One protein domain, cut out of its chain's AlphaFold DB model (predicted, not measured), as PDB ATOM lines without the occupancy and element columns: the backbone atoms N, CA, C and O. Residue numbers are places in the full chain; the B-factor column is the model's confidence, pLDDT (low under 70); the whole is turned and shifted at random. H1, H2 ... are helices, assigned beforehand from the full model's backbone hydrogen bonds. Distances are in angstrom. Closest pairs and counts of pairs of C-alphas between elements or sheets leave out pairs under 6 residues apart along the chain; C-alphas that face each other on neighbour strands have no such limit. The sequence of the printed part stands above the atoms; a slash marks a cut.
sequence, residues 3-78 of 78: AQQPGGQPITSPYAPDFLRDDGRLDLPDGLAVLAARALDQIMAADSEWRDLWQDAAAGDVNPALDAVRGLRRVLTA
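AT A GLANCE: This is residues 3 to 78 of the 78 residues of an uncharacterized protein of Micromonospora rhizosphaerae (UniProt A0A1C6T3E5). What shape do these atoms make? The two long helices H4 and H2 form a narrow V, running opposite ways, and the shorter H3 closes its wide end. From the other end, the first part of the printed stretch swings away from these three helices as a wide loop that includes the very short H1, and residues 14 to 19 stick out free. What is it made of? The printed part has 76 residues, with four named helices in the order H1, H2, H3, H4 and no named strand; the class is all helix, though under half of the residues, 37 of 76, are in named elements. How large and how dense is it? It is loose, with a radius of gyration of the C-alphas of 14.8 A, and spans 39 by 29 by 18 A.

HOW THE PARTS SIT: What does the longest helix touch? H4, residues 64 to 76, touches H2, residues 32 to 43, at a shallow tilt of 29 degrees, opposite ways; their closest C-alphas, those of Ala 37 and Arg 73, are 5.4 A apart. With residues 65 to 66 alone, H4 only just touches H3, residues 49 to 56, with 3 pairs of C-alphas within 8 A; the closest C-alphas, of Trp 54 and Ala 65, are 6.9 A apart, and the tilt is steep, 46 degrees, opposite ways. How does H2 meet H3? They touch only at the corner by their link, and only just, with 3 pairs of C-alphas within 8 A; residue 43 alone of H2 takes part, and the closest C-alphas, of Ile 43 and Trp 50, are 6.1 A apart. Where is H1? H1, residues 18 to 21, is apart from H2, H3 and H4. What do the backbones show? In H2, H3 and H4 every O i to N i+4 pair is within hydrogen-bond range; H1 is too short for such a pair.

IN THESE COORDINATES: Where do H4 and H2 run? H4 is 18.4 A from first to last C-alpha and ends at C-alpha 76, (19.651, -11.393, -21.590). H2 is 16.5 A long by the same measure and begins at C-alpha 32, (19.144, -6.732, -29.669). How long are the others? H3 measures 10.4 A and H1 5.1 A, and H1 begins at C-alpha 18, (-2.861, -8.056, -24.291).

THE WHOLE: How far does it reach? The two C-alphas farthest apart, those of Asp 27 and Gly 60, are 40.9 A from each other. Are there cuts or long links? The printed part has no cut; the link H2 to H3 is tight, and H1 to H2 and H3 to H4 are short. Where does the model's confidence drop? No printed residue is under 70, and the mean pLDDT of the printed part is 90.2.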
ATOM      1  N   ALA A   3      11.647 -11.070 -21.039       87.62
ATOM      2  CA  ALA A   3      10.519 -11.980 -20.794       87.62
ATOM      3  C   ALA A   3      10.367 -13.113 -21.834       87.62
ATOM      4  O   ALA A   3       9.717 -14.112 -21.563       87.62
ATOM      5  N   GLN A   4      10.952 -12.957 -23.027       85.62
ATOM      6  CA  GLN A   4      10.907 -13.939 -24.119       85.62
ATOM      7  C   GLN A   4      12.204 -14.764 -24.217       85.62
ATOM      8  O   GLN A   4      12.316 -15.601 -25.116       85.62
ATOM      9  N   GLN A   5      13.177 -14.500 -23.335       86.50
ATOM     10  CA  GLN A   5      14.404 -15.282 -23.198       86.50
ATOM     11  C   GLN A   5      14.189 -16.455 -22.232       86.50
ATOM     12  O   GLN A   5      13.311 -16.382 -21.363       86.50
ATOM     13  N   PRO A   6      14.992 -17.526 -22.336       84.88
ATOM     14  CA  PRO A   6      15.017 -18.580 -21.329       84.88
ATOM     15  C   PRO A   6      15.228 -18.002 -19.917       84.88
ATOM     16  O   PRO A   6      16.143 -17.220 -19.679       84.88
ATOM     17  N   GLY A   7      14.358 -18.358 -18.966       84.88
ATOM     18  CA  GLY A   7      14.413 -17.833 -17.591       84.88
ATOM     19  C   GLY A   7      13.846 -16.417 -17.403       84.88
ATOM     20  O   GLY A   7      13.881 -15.890 -16.290       84.88
ATOM     21  N   GLY A   8      13.298 -15.807 -18.458       86.56
ATOM     22  CA  GLY A   8      12.561 -14.552 -18.383       86.56
ATOM     23  C   GLY A   8      11.282 -14.660 -17.553       86.56
ATOM     24  O   GLY A   8      10.595 -15.679 -17.570       86.56
ATOM     25  N   GLN A   9      10.950 -13.593 -16.823       88.25
ATOM     26  CA  GLN A   9       9.680 -13.506 -16.100       88.25
ATOM     27  C   GLN A   9       8.547 -13.087 -17.053       88.25
ATOM     28  O   GLN A   9       8.736 -12.124 -17.804       88.25
ATOM     29  N   PRO A  10       7.377 -13.752 -17.014       87.56
ATOM     30  CA  PRO A  10       6.205 -13.353 -17.788       87.56
ATOM     31  C   PRO A  10       5.752 -11.924 -17.475       87.56
ATOM     32  O   PRO A  10       5.870 -11.444 -16.344       87.56
ATOM     33  N   ILE A  11       5.185 -11.243 -18.471       88.88
ATOM     34  CA  ILE A  11       4.643  -9.894 -18.290       88.88
ATOM     35  C   ILE A  11       3.236 -10.012 -17.697       88.88
ATOM     36  O   ILE A  11       2.286 -10.375 -18.379       88.88
ATOM     37  N   THR A  12       3.097  -9.679 -16.414       89.81
ATOM     38  CA  THR A  12       1.833  -9.831 -15.664       89.81
ATOM     39  C   THR A  12       1.069  -8.523 -15.455       89.81
ATOM     40  O   THR A  12      -0.071  -8.539 -14.985       89.81
ATOM     41  N   SER A  13       1.675  -7.383 -15.807       90.69
ATOM     42  CA  SER A  13       1.095  -6.057 -15.571       90.69
ATOM     43  C   SER A  13      -0.297  -5.931 -16.207       90.69
ATOM     44  O   SER A  13      -0.442  -6.240 -17.394       90.69
ATOM     45  N   PRO A  14      -1.321  -5.448 -15.474       91.44
ATOM     46  CA  PRO A  14      -2.654  -5.193 -16.031       91.44
ATOM     47  C   PRO A  14      -2.660  -4.055 -17.059       91.44
ATOM     48  O   PRO A  14      -3.631  -3.895 -17.785       91.44
ATOM     49  N   TYR A  15      -1.577  -3.277 -17.123       93.06
ATOM     50  CA  TYR A  15      -1.389  -2.191 -18.082       93.06
ATOM     51  C   TYR A  15      -0.528  -2.596 -19.286       93.06
ATOM     52  O   TYR A  15      -0.203  -1.753 -20.118       93.06
ATOM     53  N   ALA A  16      -0.100  -3.860 -19.370       90.38
ATOM     54  CA  ALA A  16       0.600  -4.355 -20.547       90.38
ATOM     55  C   ALA A  16      -0.392  -4.599 -21.699       90.38
ATOM     56  O   ALA A  16      -1.514  -5.027 -21.438       90.38
ATOM     57  N   PRO A  17       0.024  -4.392 -22.960       90.06
ATOM     58  CA  PRO A  17      -0.741  -4.844 -24.115       90.06
ATOM     59  C   PRO A  17      -1.107  -6.330 -24.021       90.06
ATOM     60  O   PRO A  17      -0.250  -7.144 -23.668       90.06
ATOM     61  N   ASP A  18      -2.336  -6.684 -24.402       90.19
ATOM     62  CA  ASP A  18      -2.861  -8.056 -24.291       90.19
ATOM     63  C   ASP A  18      -1.963  -9.082 -24.992       90.19
ATOM     64  O   ASP A  18      -1.634 -10.120 -24.424       90.19
ATOM     65  N   PHE A  19      -1.433  -8.742 -26.172       87.50
ATOM     66  CA  PHE A  19      -0.543  -9.637 -26.914       87.50
ATOM     67  C   PHE A  19       0.749  -9.988 -26.155       87.50
ATOM     68  O   PHE A  19       1.349 -11.011 -26.441       87.50
ATOM     69  N   LEU A  20       1.205  -9.171 -25.200       88.00
ATOM     70  CA  LEU A  20       2.367  -9.501 -24.365       88.00
ATOM     71  C   LEU A  20       2.003 -10.369 -23.154       88.00
ATOM     72  O   LEU A  20       2.901 -10.956 -22.551       88.00
ATOM     73  N   ARG A  21       0.718 -10.415 -22.783       87.50
ATOM     74  CA  ARG A  21       0.177 -11.241 -21.695       87.50
ATOM     75  C   ARG A  21      -0.207 -12.639 -22.190       87.50
ATOM     76  O   ARG A  21      -0.024 -13.599 -21.451       87.50
ATOM     77  N   ASP A  22      -0.658 -12.748 -23.440       84.38
ATOM     78  CA  ASP A  22      -1.153 -13.984 -24.063       84.38
ATOM     79  C   ASP A  22      -0.071 -14.715 -24.891       84.38
ATOM     80  O   ASP A  22      -0.315 -15.151 -26.015       84.38
ATOM     81  N   ASP A  23       1.158 -14.799 -24.368       75.25
ATOM     82  CA  ASP A  23       2.322 -15.455 -25.003       75.25
ATOM     83  C   ASP A  23       2.737 -14.920 -26.392       75.25
ATOM     84  O   ASP A  23       3.563 -15.518 -27.093       75.25
ATOM     85  N   GLY A  24       2.229 -13.759 -26.804       81.38
ATOM     86  CA  GLY A  24       2.642 -13.132 -28.051       81.38
ATOM     87  C   GLY A  24       4.115 -12.721 -28.021       81.38
ATOM     88  O   GLY A  24       4.674 -12.240 -27.028       81.38
ATOM     89  N   ARG A  25       4.773 -12.924 -29.162       81.56
ATOM     90  CA  ARG A  25       6.195 -12.626 -29.343       81.56
ATOM     91  C   ARG A  25       6.362 -11.361 -30.167       81.56
ATOM     92  O   ARG A  25       5.612 -11.106 -31.102       81.56
ATOM     93  N   LEU A  26       7.380 -10.584 -29.808       85.38
ATOM     94  CA  LEU A  26       7.841  -9.492 -30.654       85.38
ATOM     95  C   LEU A  26       8.876 -10.064 -31.612       85.38
ATOM     96  O   LEU A  26       9.792 -10.763 -31.174       85.38
ATOM     97  N   ASP A  27       8.734  -9.741 -32.890       87.56
ATOM     98  CA  ASP A  27       9.791  -9.974 -33.862       87.56
ATOM     99  C   ASP A  27      10.870  -8.904 -33.653       87.56
ATOM    100  O   ASP A  27      10.657  -7.717 -33.913       87.56
ATOM    101  N   LEU A  28      11.980  -9.306 -33.040       85.81
ATOM    102  CA  LEU A  28      13.076  -8.421 -32.663       85.81
ATOM    103  C   LEU A  28      14.370  -8.951 -33.275       85.81
ATOM    104  O   LEU A  28      14.575 -10.163 -33.269       85.81
ATOM    105  N   PRO A  29      15.282  -8.069 -33.716       90.56
ATOM    106  CA  PRO A  29      16.566  -8.504 -34.248       90.56
ATOM    107  C   PRO A  29      17.346  -9.342 -33.229       90.56
ATOM    108  O   PRO A  29      17.472  -8.938 -32.070       90.56
ATOM    109  N   ASP A  30      17.952 -10.444 -33.677       82.56
ATOM    110  CA  ASP A  30      18.706 -11.375 -32.820       82.56
ATOM    111  C   ASP A  30      19.804 -10.677 -31.994       82.56
ATOM    112  O   ASP A  30      20.062 -11.014 -30.838       82.56
ATOM    113  N   GLY A  31      20.423  -9.631 -32.553       90.25
ATOM    114  CA  GLY A  31      21.472  -8.856 -31.886       90.25
ATOM    115  C   GLY A  31      20.985  -7.925 -30.770       90.25
ATOM    116  O   GLY A  31      21.809  -7.393 -30.022       90.25
ATOM    117  N   LEU A  32      19.675  -7.706 -30.623       91.75
ATOM    118  CA  LEU A  32      19.144  -6.732 -29.669       91.75
ATOM    119  C   LEU A  32      19.411  -7.136 -28.214       91.75
ATOM    120  O   LEU A  32      19.744  -6.278 -27.402       91.75
ATOM    121  N   ALA A  33      19.309  -8.427 -27.881       90.88
ATOM    122  CA  ALA A  33      19.597  -8.910 -26.528       90.88
ATOM    123  C   ALA A  33      21.062  -8.652 -26.138       90.88
ATOM    124  O   ALA A  33      21.341  -8.159 -25.044       90.88
ATOM    125  N   VAL A  34      21.983  -8.885 -27.076       92.56
ATOM    126  CA  VAL A  34      23.420  -8.627 -26.901       92.56
ATOM    127  C   VAL A  34      23.696  -7.133 -26.729       92.56
ATOM    128  O   VAL A  34      24.468  -6.745 -25.853       92.56
ATOM    129  N   LEU A  35      23.064  -6.279 -27.539       95.62
ATOM    130  CA  LEU A  35      23.202  -4.824 -27.421       95.62
ATOM    131  C   LEU A  35      22.649  -4.309 -26.090       95.62
ATOM    132  O   LEU A  35      23.298  -3.492 -25.439       95.62
ATOM    133  N   ALA A  36      21.499  -4.824 -25.653       94.75
ATOM    134  CA  ALA A  36      20.918  -4.481 -24.363       94.75
ATOM    135  C   ALA A  36      21.847  -4.886 -23.210       94.75
ATOM    136  O   ALA A  36      22.128  -4.062 -22.347       94.75
ATOM    137  N   ALA A  37      22.394  -6.107 -23.224       94.88
ATOM    138  CA  ALA A  37      23.347  -6.551 -22.207       94.88
ATOM    139  C   ALA A  37      24.592  -5.646 -22.138       94.88
ATOM    140  O   ALA A  37      25.004  -5.264 -21.047       94.88
ATOM    141  N   ARG A  38      25.141  -5.231 -23.290       96.62
ATOM    142  CA  ARG A  38      26.273  -4.285 -23.348       96.62
ATOM    143  C   ARG A  38      25.929  -2.918 -22.760       96.62
ATOM    144  O   ARG A  38      26.747  -2.347 -22.049       96.62
ATOM    145  N   ALA A  39      24.736  -2.399 -23.043       96.50
ATOM    146  CA  ALA A  39      24.284  -1.133 -22.474       96.50
ATOM    147  C   ALA A  39      24.132  -1.224 -20.947       96.50
ATOM    148  O   ALA A  39      24.553  -0.318 -20.231       96.50
ATOM    149  N   LEU A  40      23.593  -2.338 -20.436       96.19
ATOM    150  CA  LEU A  40      23.522  -2.575 -18.992       96.19
ATOM    151  C   LEU A  40      24.922  -2.666 -18.368       96.19
ATOM    152  O   LEU A  40      25.142  -2.078 -17.314       96.19
ATOM    153  N   ASP A  41      25.875  -3.330 -19.032       96.44
ATOM    154  CA  ASP A  41      27.269  -3.403 -18.574       96.44
ATOM    155  C   ASP A  41      27.921  -2.012 -18.491       96.44
ATOM    156  O   ASP A  41      28.640  -1.738 -17.533       96.44
ATOM    157  N   GLN A  42      27.624  -1.112 -19.435       96.00
ATOM    158  CA  GLN A  42      28.103   0.277 -19.401       96.00
ATOM    159  C   GLN A  42      27.486   1.078 -18.252       96.00
ATOM    160  O   GLN A  42      28.203   1.745 -17.516       96.00
ATOM    161  N   ILE A  43      26.171   0.980 -18.048       95.12
ATOM    162  CA  ILE A  43      25.478   1.698 -16.965       95.12
ATOM    163  C   ILE A  43      25.940   1.202 -15.585       95.12
ATOM    164  O   ILE A  43      25.969   1.973 -14.629       95.12
ATOM    165  N   MET A  44      26.325  -0.071 -15.475       94.69
ATOM    166  CA  MET A  44      26.829  -0.689 -14.245       94.69
ATOM    167  C   MET A  44      28.354  -0.598 -14.064       94.69
ATOM    168  O   MET A  44      28.882  -1.103 -13.061       94.69
ATOM    169  N   ALA A  45      29.074   0.004 -15.014       95.88
ATOM    170  CA  ALA A  45      30.519   0.163 -14.936       95.88
ATOM    171  C   ALA A  45      30.918   0.997 -13.707       95.88
ATOM    172  O   ALA A  45      30.116   1.748 -13.157       95.88
ATOM    173  N   ALA A  46      32.141   0.805 -13.210       92.50
ATOM    174  CA  ALA A  46      32.602   1.472 -11.988       92.50
ATOM    175  C   ALA A  46      32.792   2.990 -12.150       92.50
ATOM    176  O   ALA A  46      32.840   3.691 -11.154       92.50
ATOM    177  N   ASP A  47      32.909   3.462 -13.387       94.06
ATOM    178  CA  ASP A  47      33.045   4.859 -13.799       94.06
ATOM    179  C   ASP A  47      31.719   5.462 -14.304       94.06
ATOM    180  O   ASP A  47      31.706   6.528 -14.916       94.06
ATOM    181  N   SER A  48      30.597   4.771 -14.083       95.88
ATOM    182  CA  SER A  48      29.274   5.221 -14.509       95.88
ATOM    183  C   SER A  48      28.608   6.087 -13.445       95.88
ATOM    184  O   SER A  48      28.249   5.595 -12.375       95.88
ATOM    185  N   GLU A  49      28.297   7.337 -13.795       95.31
ATOM    186  CA  GLU A  49      27.520   8.238 -12.929       95.31
ATOM    187  C   GLU A  49      26.168   7.634 -12.507       95.31
ATOM    188  O   GLU A  49      25.686   7.876 -11.405       95.31
ATOM    189  N   TRP A  50      25.544   6.807 -13.352       92.88
ATOM    190  CA  TRP A  50      24.275   6.147 -13.016       92.88
ATOM    191  C   TRP A  50      24.427   5.173 -11.856       92.88
ATOM    192  O   TRP A  50      23.557   5.086 -10.987       92.88
ATOM    193  N   ARG A  51      25.531   4.424 -11.861       93.38
ATOM    194  CA  ARG A  51      25.848   3.501 -10.783       93.38
ATOM    195  C   ARG A  51      26.088   4.282  -9.498       93.38
ATOM    196  O   ARG A  51      25.507   3.898  -8.487       93.38
ATOM    197  N   ASP A  52      26.874   5.354  -9.553       92.94
ATOM    198  CA  ASP A  52      27.172   6.193  -8.388       92.94
ATOM    199  C   ASP A  52      25.882   6.746  -7.770       92.94
ATOM    200  O   ASP A  52      25.617   6.520  -6.592       92.94
ATOM    201  N   LEU A  53      24.994   7.323  -8.587       93.06
ATOM    202  CA  LEU A  53      23.695   7.832  -8.133       93.06
ATOM    203  C   LEU A  53      22.825   6.755  -7.471       93.06
ATOM    204  O   LEU A  53      22.165   7.013  -6.464       93.06
ATOM    205  N   TRP A  54      22.798   5.538  -8.020       93.00
ATOM    206  CA  TRP A  54      22.064   4.439  -7.394       93.00
ATOM    207  C   TRP A  54      22.716   3.955  -6.105       93.00
ATOM    208  O   TRP A  54      21.992   3.521  -5.211       93.00
ATOM    209  N   GLN A  55      24.047   3.974  -6.003       91.50
ATOM    210  CA  GLN A  55      24.759   3.621  -4.776       91.50
ATOM    211  C   GLN A  55      24.516   4.660  -3.679       91.50
ATOM    212  O   GLN A  55      24.200   4.268  -2.560       91.50
ATOM    213  N   ASP A  56      24.550   5.946  -4.016       91.50
ATOM    214  CA  ASP A  56      24.279   7.045  -3.085       91.50
ATOM    215  C   ASP A  56      22.835   7.028  -2.563       91.50
ATOM    216  O   ASP A  56      22.576   7.348  -1.403       91.50
ATOM    217  N   ALA A  57      21.880   6.627  -3.407       89.69
ATOM    218  CA  ALA A  57      20.476   6.502  -3.025       89.69
ATOM    219  C   ALA A  57      20.165   5.239  -2.195       89.69
ATOM    220  O   ALA A  57      19.059   5.115  -1.661       89.69
ATOM    221  N   ALA A  58      21.090   4.276  -2.104       88.81
ATOM    222  CA  ALA A  58      20.855   3.025  -1.395       88.81
ATOM    223  C   ALA A  58      20.951   3.211   0.128       88.81
ATOM    224  O   ALA A  58      21.901   3.783   0.660       88.81
ATOM    225  N   ALA A  59      19.971   2.677   0.859       78.81
ATOM    226  CA  ALA A  59      19.998   2.655   2.317       78.81
ATOM    227  C   ALA A  59      20.855   1.474   2.812       78.81
ATOM    228  O   ALA A  59      20.334   0.412   3.152       78.81
ATOM    229  N   GLY A  60      22.177   1.664   2.840       77.88
ATOM    230  CA  GLY A  60      23.148   0.663   3.297       77.88
ATOM    231  C   GLY A  60      23.673  -0.248   2.183       77.88
ATOM    232  O   GLY A  60      23.638   0.105   1.008       77.88
ATOM    233  N   ASP A  61      24.174  -1.429   2.554       77.69
ATOM    234  CA  ASP A  61      24.914  -2.318   1.637       77.69
ATOM    235  C   ASP A  61      24.041  -3.008   0.571       77.69
ATOM    236  O   ASP A  61      24.558  -3.608  -0.375       77.69
ATOM    237  N   VAL A  62      22.713  -2.946   0.711       81.94
ATOM    238  CA  VAL A  62      21.764  -3.565  -0.223       81.94
ATOM    239  C   VAL A  62      21.273  -2.525  -1.222       81.94
ATOM    240  O   VAL A  62      20.633  -1.542  -0.851       81.94
ATOM    241  N   ASN A  63      21.512  -2.783  -2.509       91.00
ATOM    242  CA  ASN A  63      21.074  -1.915  -3.594       91.00
ATOM    243  C   ASN A  63      20.122  -2.662  -4.547       91.00
ATOM    244  O   ASN A  63      20.576  -3.283  -5.517       91.00
ATOM    245  N   PRO A  64      18.798  -2.589  -4.314       91.06
ATOM    246  CA  PRO A  64      17.822  -3.336  -5.104       91.06
ATOM    247  C   PRO A  64      17.791  -2.909  -6.578       91.06
ATOM    248  O   PRO A  64      17.458  -3.726  -7.435       91.06
ATOM    249  N   ALA A  65      18.167  -1.664  -6.898       91.19
ATOM    250  CA  ALA A  65      18.256  -1.203  -8.280       91.19
ATOM    251  C   ALA A  65      19.386  -1.929  -9.023       91.19
ATOM    252  O   ALA A  65      19.153  -2.524 -10.077       91.19
ATOM    253  N   LEU A  66      20.590  -1.967  -8.442       92.25
ATOM    254  CA  LEU A  66      21.715  -2.698  -9.030       92.25
ATOM    255  C   LEU A  66      21.430  -4.198  -9.132       92.25
ATOM    256  O   LEU A  66      21.776  -4.824 -10.134       92.25
ATOM    257  N   ASP A  67      20.774  -4.781  -8.131       93.50
ATOM    258  CA  ASP A  67      20.427  -6.201  -8.150       93.50
ATOM    259  C   ASP A  67      19.392  -6.537  -9.229       93.50
ATOM    260  O   ASP A  67      19.548  -7.542  -9.932       93.50
ATOM    261  N   ALA A  68      18.398  -5.670  -9.438       92.75
ATOM    262  CA  ALA A  68      17.439  -5.806 -10.529       92.75
ATOM    263  C   ALA A  68      18.129  -5.754 -11.902       92.75
ATOM    264  O   ALA A  68      17.878  -6.615 -12.750       92.75
ATOM    265  N   VAL A  69      19.053  -4.808 -12.112       94.44
ATOM    266  CA  VAL A  69      19.798  -4.692 -13.378       94.44
ATOM    267  C   VAL A  69      20.696  -5.914 -13.610       94.44
ATOM    268  O   VAL A  69      20.702  -6.468 -14.711       94.44
ATOM    269  N   ARG A  70      21.386  -6.418 -12.575       94.56
ATOM    270  CA  ARG A  70      22.171  -7.670 -12.655       94.56
ATOM    271  C   ARG A  70      21.304  -8.867 -13.024       94.56
ATOM    272  O   ARG A  70      21.738  -9.720 -13.799       94.56
ATOM    273  N   GLY A  71      20.105  -8.956 -12.448       94.12
ATOM    274  CA  GLY A  71      19.132  -9.998 -12.764       94.12
ATOM    275  C   GLY A  71      18.702  -9.939 -14.228       94.12
ATOM    276  O   GLY A  71      18.774 -10.946 -14.929       94.12
ATOM    277  N   LEU A  72      18.351  -8.746 -14.713       94.06
ATOM    278  CA  LEU A  72      17.973  -8.525 -16.106       94.06
ATOM    279  C   LEU A  72      19.106  -8.885 -17.075       94.06
ATOM    280  O   LEU A  72      18.876  -9.593 -18.054       94.06
ATOM    281  N   ARG A  73      20.337  -8.452 -16.783       95.56
ATOM    282  CA  ARG A  73      21.519  -8.778 -17.589       95.56
ATOM    283  C   ARG A  73      21.725 -10.287 -17.702       95.56
ATOM    284  O   ARG A  73      21.959 -10.771 -18.801       95.56
ATOM    285  N   ARG A  74      21.592 -11.033 -16.596       94.81
ATOM    286  CA  ARG A  74      21.711 -12.503 -16.602       94.81
ATOM    287  C   ARG A  74      20.710 -13.158 -17.550       94.81
ATOM    288  O   ARG A  74      21.110 -14.031 -18.305       94.81
ATOM    289  N   VAL A  75      19.454 -12.712 -17.542       94.88
ATOM    290  CA  VAL A  75      18.405 -13.232 -18.442       94.88
ATOM    291  C   VAL A  75      18.709 -12.928 -19.912       94.88
ATOM    292  O   VAL A  75      18.405 -13.731 -20.782       94.88
ATOM    293  N   LEU A  76      19.314 -11.777 -20.214       92.25
ATOM    294  CA  LEU A  76      19.651 -11.393 -21.590       92.25
ATOM    295  C   LEU A  76      20.854 -12.152 -22.172       92.25
ATOM    296  O   LEU A  76      21.056 -12.105 -23.383       92.25
ATOM    297  N   THR A  77      21.657 -12.802 -21.325       90.88
ATOM    298  CA  THR A  77      22.883 -13.518 -21.719       90.88
ATOM    299  C   THR A  77      22.826 -15.028 -21.466       90.88
ATOM    300  O   THR A  77      23.855 -15.684 -21.617       90.88
ATOM    301  N   ALA A  78      21.686 -15.546 -20.998       81.69
ATOM    302  CA  ALA A  78      21.449 -16.969 -20.749       81.69
ATOM    303  C   ALA A  78      21.047 -17.692 -22.039       81.69
ATOM    304  O   ALA A  78      21.495 -18.847 -22.207       81.69
TER     305      ALA A  78